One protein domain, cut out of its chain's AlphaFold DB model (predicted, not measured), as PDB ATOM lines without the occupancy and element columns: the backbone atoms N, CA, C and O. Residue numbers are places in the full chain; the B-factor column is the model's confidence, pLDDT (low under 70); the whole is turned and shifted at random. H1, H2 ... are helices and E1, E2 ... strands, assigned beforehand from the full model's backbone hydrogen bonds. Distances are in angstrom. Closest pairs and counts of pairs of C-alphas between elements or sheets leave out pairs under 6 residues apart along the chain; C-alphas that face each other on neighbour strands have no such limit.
ATOM      1  N   PRO A   2      25.906 -54.648  19.098       65.56
ATOM      2  CA  PRO A   2      26.443 -53.429  19.723       65.56
ATOM      3  C   PRO A   2      27.930 -53.171  19.447       65.56
ATOM      4  O   PRO A   2      28.297 -52.053  19.100       65.56
ATOM      5  N   GLU A   3      28.771 -54.209  19.502       76.25
ATOM      6  CA  GLU A   3      30.222 -54.040  19.345       76.25
ATOM      7  C   GLU A   3      30.645 -53.708  17.908       76.25
ATOM      8  O   GLU A   3      31.460 -52.817  17.706       76.25
ATOM      9  N   LYS A   4      30.046 -54.342  16.887       77.81
ATOM     10  CA  LYS A   4      30.349 -54.017  15.478       77.81
ATOM     11  C   LYS A   4      29.987 -52.567  15.143       77.81
ATOM     12  O   LYS A   4      30.730 -51.903  14.425       77.81
ATOM     13  N   LEU A   5      28.862 -52.077  15.668       78.19
ATOM     14  CA  LEU A   5      28.422 -50.697  15.469       78.19
ATOM     15  C   LEU A   5      29.329 -49.706  16.215       78.19
ATOM     16  O   LEU A   5      29.735 -48.697  15.640       78.19
ATOM     17  N   ARG A   6      29.688 -50.018  17.468       84.94
ATOM     18  CA  ARG A   6      30.634 -49.237  18.277       84.94
ATOM     19  C   ARG A   6      31.996 -49.146  17.588       84.94
ATOM     20  O   ARG A   6      32.437 -48.039  17.306       84.94
ATOM     21  N   ALA A   7      32.613 -50.281  17.252       81.44
ATOM     22  CA  ALA A   7      33.908 -50.349  16.575       81.44
ATOM     23  C   ALA A   7      33.900 -49.564  15.256       81.44
ATOM     24  O   ALA A   7      34.749 -48.708  15.039       81.44
ATOM     25  N   SER A   8      32.872 -49.741  14.419       82.81
ATOM     26  CA  SER A   8      32.758 -48.979  13.164       82.81
ATOM     27  C   SER A   8      32.664 -47.468  13.403       82.81
ATOM     28  O   SER A   8      33.192 -46.685  12.627       82.81
ATOM     29  N   THR A   9      32.013 -47.030  14.478       84.00
ATOM     30  CA  THR A   9      31.810 -45.601  14.747       84.00
ATOM     31  C   THR A   9      33.023 -44.968  15.439       84.00
ATOM     32  O   THR A   9      33.379 -43.825  15.151       84.00
ATOM     33  N   VAL A  10      33.687 -45.698  16.332       85.19
ATOM     34  CA  VAL A  10      34.873 -45.223  17.059       85.19
ATOM     35  C   VAL A  10      36.116 -45.315  16.179       85.19
ATOM     36  O   VAL A  10      36.809 -44.316  15.997       85.19
ATOM     37  N   ASP A  11      36.371 -46.476  15.582       84.81
ATOM     38  CA  ASP A  11      37.658 -46.769  14.950       84.81
ATOM     39  C   ASP A  11      37.757 -46.158  13.545       84.81
ATOM     40  O   ASP A  11      38.825 -45.696  13.144       84.81
ATOM     41  N   LEU A  12      36.644 -46.111  12.799       83.38
ATOM     42  CA  LEU A  12      36.620 -45.545  11.445       83.38
ATOM     43  C   LEU A  12      36.283 -44.049  11.433       83.38
ATOM     44  O   LEU A  12      36.837 -43.307  10.625       83.38
ATOM     45  N   LEU A  13      35.358 -43.610  12.294       85.19
ATOM     46  CA  LEU A  13      34.809 -42.245  12.259       85.19
ATOM     47  C   LEU A  13      35.291 -41.357  13.417       85.19
ATOM     48  O   LEU A  13      34.984 -40.165  13.433       85.19
ATOM     49  N   GLY A  14      36.036 -41.900  14.387       87.12
ATOM     50  CA  GLY A  14      36.514 -41.145  15.550       87.12
ATOM     51  C   GLY A  14      35.384 -40.604  16.433       87.12
ATOM     52  O   GLY A  14      35.553 -39.569  17.086       87.12
ATOM     53  N   GLY A  15      34.216 -41.252  16.398       87.81
ATOM     54  CA  GLY A  15      33.008 -40.811  17.082       87.81
ATOM     55  C   GLY A  15      33.111 -40.934  18.602       87.81
ATOM     56  O   GLY A  15      33.467 -41.987  19.132       87.81
ATOM     57  N   VAL A  16      32.730 -39.869  19.309       91.50
ATOM     58  CA  VAL A  16      32.624 -39.851  20.780       91.50
ATOM     59  C   VAL A  16      31.182 -39.786  21.277       91.50
ATOM     60  O   VAL A  16      30.904 -40.204  22.395       91.50
ATOM     61  N   ALA A  17      30.258 -39.305  20.447       90.44
ATOM     62  CA  ALA A  17      28.827 -39.330  20.718       90.44
ATOM     63  C   ALA A  17      28.039 -39.539  19.419       90.44
ATOM     64  O   ALA A  17      28.525 -39.200  18.337       90.44
ATOM     65  N   ALA A  18      26.819 -40.052  19.531       90.06
ATOM     66  CA  ALA A  18      25.878 -40.147  18.424       90.06
ATOM     67  C   ALA A  18      24.477 -39.715  18.861       90.06
ATOM     68  O   ALA A  18      24.070 -39.952  19.996       90.06
ATOM     69  N   GLU A  19      23.732 -39.112  17.947       90.56
ATOM     70  CA  GLU A  19      22.286 -38.906  18.060       90.56
ATOM     71  C   GLU A  19      21.605 -39.441  16.806       90.56
ATOM     72  O   GLU A  19      22.262 -39.642  15.783       90.56
ATOM     73  N   GLY A  20      20.300 -39.691  16.851       87.81
ATOM     74  CA  GLY A  20      19.620 -40.167  15.655       87.81
ATOM     75  C   GLY A  20      18.111 -40.161  15.744       87.81
ATOM     76  O   GLY A  20      17.529 -40.113  16.822       87.81
ATOM     77  N   ALA A  21      17.471 -40.219  14.587       86.25
ATOM     78  CA  ALA A  21      16.030 -40.348  14.470       86.25
ATOM     79  C   ALA A  21      15.679 -41.299  13.331       86.25
ATOM     80  O   ALA A  21      16.427 -41.450  12.364       86.25
ATOM     81  N   SER A  22      14.517 -41.927  13.432       82.56
ATOM     82  CA  SER A  22      13.959 -42.735  12.359       82.56
ATOM     83  C   SER A  22      12.627 -42.149  11.905       82.56
ATOM     84  O   SER A  22      11.795 -41.714  12.704       82.56
ATOM     85  N   THR A  23      12.453 -42.101  10.586       74.31
ATOM     86  CA  THR A  23      11.247 -41.586   9.923       74.31
ATOM     87  C   THR A  23      10.344 -42.697   9.396       74.31
ATOM     88  O   THR A  23       9.208 -42.424   9.021       74.31
ATOM     89  N   ASP A  24      10.850 -43.926   9.345       79.06
ATOM     90  CA  ASP A  24      10.197 -45.134   8.830       79.06
ATOM     91  C   ASP A  24      10.047 -46.225   9.906       79.06
ATOM     92  O   ASP A  24       9.602 -47.334   9.612       79.06
ATOM     93  N   SER A  25      10.378 -45.907  11.164       80.62
ATOM     94  CA  SER A  25      10.177 -46.811  12.295       80.62
ATOM     95  C   SER A  25       8.727 -47.238  12.411       80.62
ATOM     96  O   SER A  25       7.800 -46.429  12.347       80.62
ATOM     97  N   SER A  26       8.541 -48.530  12.628       83.38
ATOM     98  CA  SER A  26       7.232 -49.126  12.805       83.38
ATOM     99  C   SER A  26       7.313 -50.386  13.655       83.38
ATOM    100  O   SER A  26       8.395 -50.923  13.879       83.38
ATOM    101  N   ILE A  27       6.159 -50.826  14.135       84.44
ATOM    102  CA  ILE A  27       5.942 -52.148  14.716       84.44
ATOM    103  C   ILE A  27       5.039 -52.945  13.784       84.44
ATOM    104  O   ILE A  27       4.159 -52.377  13.124       84.44
ATOM    105  N   THR A  28       5.236 -54.252  13.731       83.94
ATOM    106  CA  THR A  28       4.339 -55.170  13.042       83.94
ATOM    107  C   THR A  28       3.324 -55.731  14.027       83.94
ATOM    108  O   THR A  28       3.619 -55.919  15.203       83.94
ATOM    109  N   LEU A  29       2.089 -55.907  13.566       81.06
ATOM    110  CA  LEU A  29       1.005 -56.519  14.320       81.06
ATOM    111  C   LEU A  29       0.454 -57.674  13.510       81.06
ATOM    112  O   LEU A  29      -0.144 -57.442  12.453       81.06
ATOM    113  N   THR A  30       0.633 -58.888  14.010       79.19
ATOM    114  CA  THR A  30       0.176 -60.108  13.350       79.19
ATOM    115  C   THR A  30      -0.991 -60.708  14.123       79.19
ATOM    116  O   THR A  30      -0.907 -60.957  15.320       79.19
ATOM    117  N   THR A  31      -2.120 -60.908  13.446       75.69
ATOM    118  CA  THR A  31      -3.322 -61.513  14.031       75.69
ATOM    119  C   THR A  31      -4.097 -62.290  12.974       75.69
ATOM    120  O   THR A  31      -4.282 -61.814  11.855       75.69
ATOM    121  N   GLY A  32      -4.568 -63.495  13.309       69.38
ATOM    122  CA  GLY A  32      -5.338 -64.334  12.377       69.38
ATOM    123  C   GLY A  32      -4.603 -64.646  11.061       69.38
ATOM    124  O   GLY A  32      -5.247 -64.816  10.028       69.38
ATOM    125  N   GLY A  33      -3.264 -64.658  11.079       72.00
ATOM    126  CA  GLY A  33      -2.417 -64.835   9.894       72.00
ATOM    127  C   GLY A  33      -2.282 -63.596   8.996       72.00
ATOM    128  O   GLY A  33      -1.704 -63.697   7.916       72.00
ATOM    129  N   GLN A  34      -2.806 -62.436   9.407       73.38
ATOM    130  CA  GLN A  34      -2.615 -61.161   8.714       73.38
ATOM    131  C   GLN A  34      -1.646 -60.270   9.490       73.38
ATOM    132  O   GLN A  34      -1.834 -60.058  10.686       73.38
ATOM    133  N   THR A  35      -0.662 -59.698   8.794       79.25
ATOM    134  CA  THR A  35       0.282 -58.726   9.356       79.25
ATOM    135  C   THR A  35      -0.081 -57.317   8.901       79.25
ATOM    136  O   THR A  35      -0.343 -57.069   7.722       79.25
ATOM    137  N   SER A  36      -0.094 -56.385   9.846       79.75
ATOM    138  CA  SER A  36      -0.239 -54.947   9.616       79.75
ATOM    139  C   SER A  36       0.918 -54.195  10.265       79.75
ATOM    140  O   SER A  36       1.632 -54.749  11.095       79.75
ATOM    141  N   THR A  37       1.120 -52.939   9.886       83.06
ATOM    142  CA  THR A  37       2.241 -52.132  10.372       83.06
ATOM    143  C   THR A  37       1.716 -50.853  11.007       83.06
ATOM    144  O   THR A  37       0.905 -50.147  10.403       83.06
ATOM    145  N   VAL A  38       2.193 -50.534  12.208       82.81
ATOM    146  CA  VAL A  38       1.915 -49.267  12.892       82.81
ATOM    147  C   VAL A  38       3.198 -48.459  12.946       82.81
ATOM    148  O   VAL A  38       4.184 -48.877  13.546       82.81
ATOM    149  N   ALA A  39       3.193 -47.296  12.304       82.81
ATOM    150  CA  ALA A  39       4.321 -46.378  12.356       82.81
ATOM    151  C   ALA A  39       4.533 -45.861  13.788       82.81
ATOM    152  O   ALA A  39       3.568 -45.514  14.468       82.81
ATOM    153  N   ILE A  40       5.793 -45.757  14.209       80.19
ATOM    154  CA  ILE A  40       6.211 -45.033  15.412       80.19
ATOM    155  C   ILE A  40       6.747 -43.676  14.943       80.19
ATOM    156  O   ILE A  40       7.940 -43.548  14.638       80.19
ATOM    157  N   PRO A  41       5.891 -42.647  14.818       75.62
ATOM    158  CA  PRO A  41       6.363 -41.327  14.461       75.62
ATOM    159  C   PRO A  41       7.318 -40.794  15.531       75.62
ATOM    160  O   PRO A  41       7.138 -40.995  16.734       75.62
ATOM    161  N   ARG A  42       8.320 -40.043  15.067       74.62
ATOM    162  CA  ARG A  42       9.272 -39.321  15.921       74.62
ATOM    163  C   ARG A  42      10.075 -40.218  16.863       74.62
ATOM    164  O   ARG A  42      10.442 -39.762  17.942       74.62
ATOM    165  N   LEU A  43      10.379 -41.453  16.458       82.38
ATOM    166  CA  LEU A  43      11.380 -42.243  17.164       82.38
ATOM    167  C   LEU A  43      12.738 -41.542  17.041       82.38
ATOM    168  O   LEU A  43      13.284 -41.417  15.945       82.38
ATOM    169  N   ALA A  44      13.268 -41.071  18.162       85.31
ATOM    170  CA  ALA A  44      14.542 -40.381  18.236       85.31
ATOM    171  C   ALA A  44      15.320 -40.795  19.484       85.31
ATOM    172  O   ALA A  44      14.755 -40.988  20.563       85.31
ATOM    173  N   ALA A  45      16.629 -40.900  19.318       87.75
ATOM    174  CA  ALA A  45      17.603 -41.025  20.380       87.75
ATOM    175  C   ALA A  45      18.315 -39.674  20.546       87.75
ATOM    176  O   ALA A  45      18.854 -39.147  19.564       87.75
ATOM    177  N   PRO A  46      18.330 -39.095  21.760       88.25
ATOM    178  CA  PRO A  46      19.120 -37.907  22.023       88.25
ATOM    179  C   PRO A  46      20.611 -38.232  21.906       88.25
ATOM    180  O   PRO A  46      21.024 -39.397  21.922       88.25
ATOM    181  N   ARG A  47      21.433 -37.182  21.849       90.62
ATOM    182  CA  ARG A  47      22.886 -37.318  21.891       90.62
ATOM    183  C   ARG A  47      23.324 -38.170  23.078       90.62
ATOM    184  O   ARG A  47      23.122 -37.798  24.232       90.62
ATOM    185  N   THR A  48      23.945 -39.294  22.752       89.94
ATOM    186  CA  THR A  48      24.391 -40.325  23.685       89.94
ATOM    187  C   THR A  48      25.872 -40.592  23.452       89.94
ATOM    188  O   THR A  48      26.321 -40.677  22.306       89.94
ATOM    189  N   ASP A  49      26.636 -40.719  24.531       90.44
ATOM    190  CA  ASP A  49      28.066 -41.000  24.448       90.44
ATOM    191  C   ASP A  49      28.321 -42.411  23.905       90.44
ATOM    192  O   ASP A  49      27.601 -43.367  24.213       90.44
ATOM    193  N   ILE A  50      29.360 -42.538  23.082       88.00
ATOM    194  CA  ILE A  50      29.800 -43.816  22.529       88.00
ATOM    195  C   ILE A  50      30.869 -44.389  23.465       88.00
ATOM    196  O   ILE A  50      31.894 -43.727  23.677       88.00
ATOM    197  N   PRO A  51      30.701 -45.611  24.000       87.94
ATOM    198  CA  PRO A  51      31.734 -46.253  24.799       87.94
ATOM    199  C   PRO A  51      33.047 -46.381  24.016       87.94
ATOM    200  O   PRO A  51      33.101 -46.969  22.935       87.94
ATOM    201  N   GLN A  52      34.120 -45.821  24.571       87.38
ATOM    202  CA  GLN A  52      35.453 -45.846  23.952       87.38
ATOM    203  C   GLN A  52      36.229 -47.128  24.284       87.38
ATOM    204  O   GLN A  52      37.250 -47.423  23.674       87.38
ATOM    205  N   THR A  53      35.742 -47.901  25.253       86.19
ATOM    206  CA  THR A  53      36.288 -49.203  25.630       86.19
ATOM    207  C   THR A  53      35.610 -50.311  24.833       86.19
ATOM    208  O   THR A  53      34.380 -50.357  24.755       86.19
ATOM    209  N   THR A  54      36.406 -51.223  24.284       82.75
ATOM    210  CA  THR A  54      35.934 -52.443  23.618       82.75
ATOM    211  C   THR A  54      35.017 -53.250  24.536       82.75
ATOM    212  O   THR A  54      35.268 -53.334  25.740       82.75
ATOM    213  N   ASN A  55      33.957 -53.836  23.973       79.50
ATOM    214  CA  ASN A  55      32.966 -54.671  24.663       79.50
ATOM    215  C   ASN A  55      32.143 -53.967  25.754       79.50
ATOM    216  O   ASN A  55      31.319 -54.612  26.403       79.50
ATOM    217  N   ALA A  56      32.297 -52.654  25.950       79.81
ATOM    218  CA  ALA A  56      31.397 -51.929  26.834       79.81
ATOM    219  C   ALA A  56      29.998 -51.832  26.201       79.81
ATOM    220  O   ALA A  56      29.875 -51.486  25.019       79.81
ATOM    221  N   PRO A  57      28.929 -52.113  26.969       78.19
ATOM    222  CA  PRO A  57      27.574 -52.079  26.450       78.19
ATOM    223  C   PRO A  57      27.223 -50.655  26.021       78.19
ATOM    224  O   PRO A  57      27.237 -49.721  26.823       78.19
ATOM    225  N   TRP A  58      26.885 -50.491  24.744       81.62
ATOM    226  CA  TRP A  58      26.390 -49.224  24.228       81.62
ATOM    227  C   TRP A  58      24.863 -49.205  24.275       81.62
ATOM    228  O   TRP A  58      24.192 -49.798  23.430       81.62
ATOM    229  N   LEU A  59      24.323 -48.544  25.297       82.19
ATOM    230  CA  LEU A  59      22.888 -48.340  25.473       82.19
ATOM    231  C   LEU A  59      22.492 -46.996  24.865       82.19
ATOM    232  O   LEU A  59      22.937 -45.951  25.330       82.19
ATOM    233  N   ILE A  60      21.645 -47.032  23.837       82.00
ATOM    234  CA  ILE A  60      21.118 -45.840  23.172       82.00
ATOM    235  C   ILE A  60      19.637 -45.726  23.541       82.00
ATOM    236  O   ILE A  60      18.816 -46.447  22.966       82.00
ATOM    237  N   PRO A  61      19.265 -44.878  24.515       79.38
ATOM    238  CA  PRO A  61      17.864 -44.680  24.844       79.38
ATOM    239  C   PRO A  61      17.170 -44.000  23.662       79.38
ATOM    240  O   PRO A  61      17.593 -42.940  23.213       79.38
ATOM    241  N   ALA A  62      16.094 -44.599  23.163       82.19
ATOM    242  CA  ALA A  62      15.259 -44.008  22.127       82.19
ATOM    243  C   ALA A  62      13.835 -43.828  22.655       82.19
ATOM    244  O   ALA A  62      13.317 -44.663  23.395       82.19
ATOM    245  N   SER A  63      13.201 -42.730  22.262       79.56
ATOM    246  CA  SER A  63      11.809 -42.425  22.588       79.56
ATOM    247  C   SER A  63      11.062 -42.064  21.316       79.56
ATOM    248  O   SER A  63      11.626 -41.409  20.444       79.56
ATOM    249  N   GLY A  64       9.808 -42.481  21.201       78.44
ATOM    250  CA  GLY A  64       8.948 -42.165  20.067       78.44
ATOM    251  C   GLY A  64       7.504 -42.035  20.516       78.44
ATOM    252  O   GLY A  64       7.162 -42.382  21.649       78.44
ATOM    253  N   GLU A  65       6.652 -41.522  19.638       76.88
ATOM    254  CA  GLU A  65       5.223 -41.532  19.913       76.88
ATOM    255  C   GLU A  65       4.615 -42.851  19.492       76.88
ATOM    256  O   GLU A  65       4.702 -43.252  18.335       76.88
ATOM    257  N   VAL A  66       3.963 -43.505  20.447       68.44
ATOM    258  CA  VAL A  66       3.163 -44.692  20.175       68.44
ATOM    259  C   VAL A  66       1.750 -44.210  19.848       68.44
ATOM    260  O   VAL A  66       1.071 -43.688  20.738       68.44
ATOM    261  N   PRO A  67       1.289 -44.315  18.588       69.12
ATOM    262  CA  PRO A  67      -0.093 -43.995  18.267       69.12
ATOM    263  C   PRO A  67      -1.020 -45.016  18.932       69.12
ATOM    264  O   PRO A  67      -0.603 -46.111  19.308       69.12
ATOM    265  N   ALA A  68      -2.303 -44.674  19.054       67.19
ATOM    266  CA  ALA A  68      -3.294 -45.636  19.513       67.19
ATOM    267  C   ALA A  68      -3.298 -46.853  18.574       67.19
ATOM    268  O   ALA A  68      -3.642 -46.744  17.397       67.19
ATOM    269  N   ILE A  69      -2.901 -48.008  19.104       66.56
ATOM    270  CA  ILE A  69      -2.954 -49.275  18.388       66.56
ATOM    271  C   ILE A  69      -4.399 -49.760  18.455       66.56
ATOM    272  O   ILE A  69      -4.876 -50.193  19.503       66.56
ATOM    273  N   THR A  70      -5.119 -49.653  17.343       63.62
ATOM    274  CA  THR A  70      -6.470 -50.204  17.232       63.62
ATOM    275  C   THR A  70      -6.391 -51.641  16.753       63.62
ATOM    276  O   THR A  70      -5.868 -51.903  15.668       63.62
ATOM    277  N   THR A  71      -6.947 -52.559  17.533       62.56
ATOM    278  CA  THR A  71      -7.071 -53.961  17.145       62.56
ATOM    279  C   THR A  71      -7.902 -54.065  15.858       62.56
ATOM    280  O   THR A  71      -9.017 -53.529  15.820       62.56
ATOM    281  N   PRO A  72      -7.405 -54.713  14.789       63.84
ATOM    282  CA  PRO A  72      -8.194 -54.937  13.582       63.84
ATOM    283  C   PRO A  72      -9.496 -55.677  13.911       63.84
ATOM    284  O   PRO A  72      -9.507 -56.563  14.760       63.84
ATOM    285  N   ALA A  73     -10.591 -55.377  13.207       62.31
ATOM    286  CA  ALA A  73     -11.871 -56.072  13.410       62.31
ATOM    287  C   ALA A  73     -11.798 -57.590  13.122       62.31
ATOM    288  O   ALA A  73     -12.678 -58.341  13.530       62.31
ATOM    289  N   SER A  74     -10.752 -58.034  12.416       55.59
ATOM    290  CA  SER A  74     -10.424 -59.434  12.136       55.59
ATOM    291  C   SER A  74      -9.558 -60.095  13.214       55.59
ATOM    292  O   SER A  74      -9.163 -61.249  13.043       55.59
ATOM    293  N   ALA A  75      -9.228 -59.392  14.299       60.50
ATOM    294  CA  ALA A  75      -8.363 -59.938  15.327       60.50
ATOM    295  C   ALA A  75      -9.103 -60.957  16.199       60.50
ATOM    296  O   ALA A  75     -10.115 -60.642  16.822       60.50
ATOM    297  N   VAL A  76      -8.589 -62.188  16.236       59.97
ATOM    298  CA  VAL A  76      -9.151 -63.294  17.017       59.97
ATOM    299  C   VAL A  76      -8.015 -63.931  17.805       59.97
ATOM    300  O   VAL A  76      -6.994 -64.295  17.226       59.97
ATOM    301  N   GLY A  77      -8.192 -64.083  19.117       72.12
ATOM    302  CA  GLY A  77      -7.183 -64.682  19.988       72.12
ATOM    303  C   GLY A  77      -6.123 -63.672  20.417       72.12
ATOM    304  O   GLY A  77      -6.333 -62.948  21.387       72.12
ATOM    305  N   THR A  78      -4.990 -63.629  19.723       73.88
ATOM    306  CA  THR A  78      -3.805 -62.851  20.113       73.88
ATOM    307  C   THR A  78      -3.327 -61.959  18.973       73.88
ATOM    308  O   THR A  78      -3.364 -62.345  17.806       73.88
ATOM    309  N   VAL A  79      -2.861 -60.761  19.325       77.25
ATOM    310  CA  VAL A  79      -2.081 -59.897  18.437       77.25
ATOM    311  C   VAL A  79      -0.619 -60.041  18.824       77.25
ATOM    312  O   VAL A  79      -0.249 -59.693  19.942       77.25
ATOM    313  N   GLU A  80       0.199 -60.555  17.919       81.38
ATOM    314  CA  GLU A  80       1.657 -60.583  18.052       81.38
ATOM    315  C   GLU A  80       2.223 -59.231  17.628       81.38
ATOM    316  O   GLU A  80       1.804 -58.675  16.610       81.38
ATOM    317  N   LEU A  81       3.147 -58.692  18.413       81.88
ATOM    318  CA  LEU A  81       3.850 -57.447  18.153       81.88
ATOM    319  C   LEU A  81       5.255 -57.798  17.696       81.88
ATOM    320  O   LEU A  81       5.933 -58.570  18.358       81.88
ATOM    321  N   GLY A  82       5.720 -57.186  16.618       81.56
ATOM    322  CA  GLY A  82       7.081 -57.373  16.141       81.56
ATOM    323  C   GLY A  82       7.766 -56.072  15.747       81.56
ATOM    324  O   GLY A  82       7.137 -55.017  15.635       81.56
ATOM    325  N   MET A  83       9.074 -56.140  15.522       81.25
ATOM    326  CA  MET A  83       9.803 -55.142  14.741       81.25
ATOM    327  C   MET A  83       9.899 -55.604  13.289       81.25
ATOM    328  O   MET A  83      10.112 -56.794  13.058       81.25
ATOM    329  N   PRO A  84       9.819 -54.686  12.314       81.12
ATOM    330  CA  PRO A  84       9.945 -55.030  10.908       81.12
ATOM    331  C   PRO A  84      11.331 -55.600  10.589       81.12
ATOM    332  O   PRO A  84      12.339 -55.170  11.161       81.12
ATOM    333  N   GLN A  85      11.388 -56.488   9.593       78.88
ATOM    334  CA  GLN A  85      12.633 -57.056   9.047       78.88
ATOM    335  C   GLN A  85      13.678 -56.008   8.652       78.88
ATOM    336  O   GLN A  85      14.861 -56.323   8.564       78.88
ATOM    337  N   GLY A  86      13.274 -54.766   8.391       79.50
ATOM    338  CA  GLY A  86      14.226 -53.684   8.257       79.50
ATOM    339  C   GLY A  86      13.636 -52.310   8.511       79.50
ATOM    340  O   GLY A  86      12.447 -52.074   8.299       79.50
ATOM    341  N   PHE A  87      14.498 -51.411   8.972       81.06
ATOM    342  CA  PHE A  87      14.193 -49.998   9.181       81.06
ATOM    343  C   PHE A  87      15.468 -49.157   9.076       81.06
ATOM    344  O   PHE A  87      16.586 -49.676   9.200       81.06
ATOM    345  N   THR A  88      15.303 -47.854   8.851       82.19
ATOM    346  CA  THR A  88      16.419 -46.923   8.674       82.19
ATOM    347  C   THR A  88      16.541 -45.993   9.874       82.19
ATOM    348  O   THR A  88      15.569 -45.377  10.319       82.19
ATOM    349  N   VAL A  89      17.761 -45.825  10.381       82.62
ATOM    350  CA  VAL A  89      18.086 -44.812  11.390       82.62
ATOM    351  C   VAL A  89      18.988 -43.764  10.763       82.62
ATOM    352  O   VAL A  89      20.093 -44.068  10.319       82.62
ATOM    353  N   LYS A  90      18.535 -42.511  10.761       87.19
ATOM    354  CA  LYS A  90      19.375 -41.366  10.421       87.19
ATOM    355  C   LYS A  90      20.124 -40.934  11.668       87.19
ATOM    356  O   LYS A  90      19.530 -40.347  12.571       87.19
ATOM    357  N   ALA A  91      21.405 -41.252  11.725       87.25
ATOM    358  CA  ALA A  91      22.295 -40.895  12.812       87.25
ATOM    359  C   ALA A  91      23.178 -39.696  12.441       87.25
ATOM    360  O   ALA A  91      23.515 -39.462  11.281       87.25
ATOM    361  N   THR A  92      23.585 -38.946  13.455       90.44
ATOM    362  CA  THR A  92      24.651 -37.951  13.377       90.44
ATOM    363  C   THR A  92      25.735 -38.364  14.357       90.44
ATOM    364  O   THR A  92      25.483 -38.490  15.557       90.44
ATOM    365  N   ILE A  93      26.939 -38.602  13.844       90.62
ATOM    366  CA  ILE A  93      28.112 -38.934  14.648       90.62
ATOM    367  C   ILE A  93      28.864 -37.646  14.967       90.62
ATOM    368  O   ILE A  93      29.068 -36.798  14.098       90.62
ATOM    369  N   HIS A  94      29.298 -37.512  16.216       91.56
ATOM    370  CA  HIS A  94      30.076 -36.384  16.708       91.56
ATOM    371  C   HIS A  94      31.505 -36.851  17.010       91.56
ATOM    372  O   HIS A  94      31.715 -37.518  18.029       91.56
ATOM    373  N   PRO A  95      32.491 -36.528  16.159       89.31
ATOM    374  CA  PRO A  95      33.896 -36.805  16.427       89.31
ATOM    375  C   PRO A  95      34.490 -35.853  17.465       89.31
ATOM    376  O   PRO A  95      34.052 -34.710  17.611       89.31
ATOM    377  N   ALA A  96      35.569 -36.275  18.127       83.69
ATOM    378  CA  ALA A  96      36.320 -35.398  19.035       83.69
ATOM    379  C   ALA A  96      36.942 -34.181  18.316       83.69
ATOM    380  O   ALA A  96      37.098 -33.115  18.909       83.69
ATOM    381  N   ALA A  97      37.283 -34.342  17.031       82.75
ATOM    382  CA  ALA A  97      37.898 -33.316  16.191       82.75
ATOM    383  C   ALA A  97      36.915 -32.231  15.701       82.75
ATOM    384  O   ALA A  97      37.353 -31.250  15.098       82.75
ATOM    385  N   GLY A  98      35.610 -32.377  15.974       79.44
ATOM    386  CA  GLY A  98      34.601 -31.347  15.725       79.44
ATOM    387  C   GLY A  98      33.498 -31.768  14.756       79.44
ATOM    388  O   GLY A  98      32.426 -32.170  15.195       79.44
ATOM    389  N   GLU A  99      33.723 -31.580  13.453       87.31
ATOM    390  CA  GLU A  99      32.681 -31.626  12.414       87.31
ATOM    391  C   GLU A  99      31.820 -32.899  12.463       87.31
ATOM    392  O   GLU A  99      32.331 -34.014  12.528       87.31
ATOM    393  N   THR A 100      30.498 -32.723  12.448       90.50
ATOM    394  CA  THR A 100      29.533 -33.822  12.554       90.50
ATOM    395  C   THR A 100      29.446 -34.625  11.265       90.50
ATOM    396  O   THR A 100      29.404 -34.047  10.178       90.50
ATOM    397  N   ILE A 101      29.311 -35.941  11.387       90.12
ATOM    398  CA  ILE A 101      29.224 -36.860  10.253       90.12
ATOM    399  C   ILE A 101      27.789 -37.405  10.175       90.12
ATOM    400  O   ILE A 101      27.388 -38.162  11.063       90.12
ATOM    401  N   PRO A 102      26.993 -37.049   9.149       90.19
ATOM    402  CA  PRO A 102      25.698 -37.682   8.931       90.19
ATOM    403  C   PRO A 102      25.904 -39.143   8.517       90.19
ATOM    404  O   PRO A 102      26.819 -39.465   7.758       90.19
ATOM    405  N   SER A 103      25.079 -40.047   9.029       86.12
ATOM    406  CA  SER A 103      25.191 -41.486   8.794       86.12
ATOM    407  C   SER A 103      23.808 -42.112   8.696       86.12
ATOM    408  O   SER A 103      22.985 -41.939   9.587       86.12
ATOM    409  N   ASP A 104      23.554 -42.866   7.633       85.31
ATOM    410  CA  ASP A 104      22.337 -43.666   7.508       85.31
ATOM    411  C   ASP A 104      22.669 -45.111   7.908       85.31
ATOM    412  O   ASP A 104      23.533 -45.757   7.313       85.31
ATOM    413  N   LEU A 105      22.004 -45.611   8.948       79.19
ATOM    414  CA  LEU A 105      22.139 -46.977   9.438       79.19
ATOM    415  C   LEU A 105      20.926 -47.780   8.981       79.19
ATOM    416  O   LEU A 105      19.811 -47.569   9.460       79.19
ATOM    417  N   THR A 106      21.147 -48.716   8.065       80.62
ATOM    418  CA  THR A 106      20.118 -49.671   7.658       80.62
ATOM    419  C   THR A 106      20.193 -50.888   8.565       80.62
ATOM    420  O   THR A 106      21.171 -51.638   8.537       80.62
ATOM    421  N   CYS A 107      19.161 -51.090   9.374       74.00
ATOM    422  CA  CYS A 107      19.014 -52.292  10.178       74.00
ATOM    423  C   CYS A 107      18.231 -53.317   9.359       74.00
ATOM    424  O   CYS A 107      17.122 -53.023   8.923       74.00
ATOM    425  N   THR A 108      18.801 -54.504   9.141       76.12
ATOM    426  CA  THR A 108      18.114 -55.635   8.506       76.12
ATOM    427  C   THR A 108      18.230 -56.885   9.373       76.12
ATOM    428  O   THR A 108      19.295 -57.192   9.915       76.12
ATOM    429  N   GLY A 109      17.117 -57.594   9.523       68.19
ATOM    430  CA  GLY A 109      16.990 -58.869  10.214       68.19
ATOM    431  C   GLY A 109      16.478 -59.961   9.266       68.19
ATOM    432  O   GLY A 109      15.924 -59.654   8.212       68.19
ATOM    433  N   PRO A 110      16.672 -61.244   9.615       56.91
ATOM    434  CA  PRO A 110      16.231 -62.371   8.788       56.91
ATOM    435  C   PRO A 110      14.703 -62.547   8.772       56.91
ATOM    436  O   PRO A 110      14.165 -63.144   7.843       56.91
ATOM    437  N   ALA A 111      14.021 -62.048   9.803       68.62
ATOM    438  CA  ALA A 111      12.575 -62.048   9.966       68.62
ATOM    439  C   ALA A 111      12.152 -60.887  10.880       68.62
ATOM    440  O   ALA A 111      13.018 -60.197  11.427       68.62
ATOM    441  N   ASP A 112      10.842 -60.665  11.025       71.44
ATOM    442  CA  ASP A 112      10.337 -59.706  12.006       71.44
ATOM    443  C   ASP A 112      10.755 -60.183  13.400       71.44
ATOM    444  O   ASP A 112      10.647 -61.373  13.711       71.44
ATOM    445  N   LEU A 113      11.274 -59.277  14.224       76.25
ATOM    446  CA  LEU A 113      11.673 -59.620  15.587       76.25
ATOM    447  C   LEU A 113      10.432 -59.622  16.472       76.25
ATOM    448  O   LEU A 113       9.824 -58.570  16.628       76.25
ATOM    449  N   ASP A 114      10.087 -60.758  17.072       79.44
ATOM    450  CA  ASP A 114       8.974 -60.843  18.018       79.44
ATOM    451  C   ASP A 114       9.261 -60.012  19.285       79.44
ATOM    452  O   ASP A 114      10.307 -60.149  19.925       79.44
ATOM    453  N   LEU A 115       8.331 -59.116  19.617       78.75
ATOM    454  CA  LEU A 115       8.339 -58.259  20.804       78.75
ATOM    455  C   LEU A 115       7.366 -58.763  21.883       78.75
ATOM    456  O   LEU A 115       7.389 -58.239  23.001       78.75
ATOM    457  N   GLY A 116       6.518 -59.747  21.572       81.31
ATOM    458  CA  GLY A 116       5.531 -60.325  22.483       81.31
ATOM    459  C   GLY A 116       4.105 -60.277  21.936       81.31
ATOM    460  O   GLY A 116       3.857 -59.883  20.802       81.31
ATOM    461  N   SER A 117       3.122 -60.667  22.753       82.31
ATOM    462  CA  SER A 117       1.721 -60.759  22.327       82.31
ATOM    463  C   SER A 117       0.738 -60.114  23.305       82.31
ATOM    464  O   SER A 117       0.949 -60.086  24.517       82.31
ATOM    465  N   ILE A 118      -0.361 -59.586  22.761       79.44
ATOM    466  CA  ILE A 118      -1.486 -59.012  23.506       79.44
ATOM    467  C   ILE A 118      -2.741 -59.857  23.234       79.44
ATOM    468  O   ILE A 118      -3.123 -60.014  22.069       79.44
ATOM    469  N   PRO A 119      -3.426 -60.387  24.265       75.06
ATOM    470  CA  PRO A 119      -4.688 -61.093  24.078       75.06
ATOM    471  C   PRO A 119      -5.817 -60.120  23.709       75.06
ATOM    472  O   PRO A 119      -5.984 -59.063  24.320       75.06
TER     473      PRO A 119
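Overview. This is residues 2 to 119 of the 318 residues of a protein of Aeromicrobium sp. zg-629 (UniProt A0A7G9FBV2). Two strongly twisted four-stranded sheets sit end to end along a rod, with E5 of one running on into E6 of the other. The short helix H1 packs over one face of the sheet E4 E1 E6 E7, and the unnamed residues 50 to 77 travel back from that end of the rod to the far end. The printed part has 118 residues, in the order H1 E1 E2 E3 E4 E5 E6 E7 E8, and its class is mostly strand. The sheets, in the orders E4 E1 E6 E7 and E3 E2 E5 E8, are antiparallel throughout. The whole is loose, with a radius of gyration of the C-alphas of 17.0 A and spans of 55 by 25 by 18 A.

Along the chain. Start with the longest strand, E6, residues 86 to 95: find C-alpha 86 at (14.226, -53.684, 8.257) and go 27.2 A to C-alpha 95. Its sheet also holds E7, residues 101 to 108, 21.9 A long, E1, residues 15 to 22, 19.7 A, and E4, residues 43 to 49, 18.2 A. In the other sheet look for E2, residues 26 to 31, E3, residues 34 to 39, E5, residues 78 to 83, and E8, residues 113 to 119, which ends at C-alpha 119 at (-4.688, -61.093, 24.078). H1, residues 2 to 12, begins at C-alpha 2 at (26.443, -53.429, 19.723) and is 15.3 A long.

Arrangement. In the first sheet, E1 and E6 are antiparallel at 147 degrees; look at N 19 and O 92, 3.0 A apart and within hydrogen-bond range. The hairpin E6 and E7 has N 91 and O 103 at 2.7 A, and E4 and E1 have N 22 and O 43 at 2.8 A. H1 is on this sheet at a height of 9.5 A, slantwise to the strands at 47 degrees to E1 on the local plane. It lies over E1 and E6, only just, with 3 C-alphas falling on each; its closest C-alphas to E1 are those of Thr 9 and Gly 15, 5.5 A. In H1, 6 of 7 O i to N i+4 pairs are within hydrogen-bond range. E5 runs on into E6 at 38 degrees across a break of 2 residues. In the second sheet, the hairpin E2 and E3 shows N 29 and O 36 at 2.8 A, E2 and E5 show N 30 and O 80 at 2.9 A, and E5 and E8 show N 81 and O 116 at 2.8 A. H1 is not on this sheet.

Size, cuts and confidence. The two C-alphas farthest apart, those of Val 76 and Ala 97, are 55.8 A apart. The printed part has no cut. The link from E4 to E5, 28 residues, is long; the other links are tight. The mean pLDDT of the printed part is 80.0; look for values under 70 at residue 2, residue 32, residues 66 to 76 and residues 109 to 111.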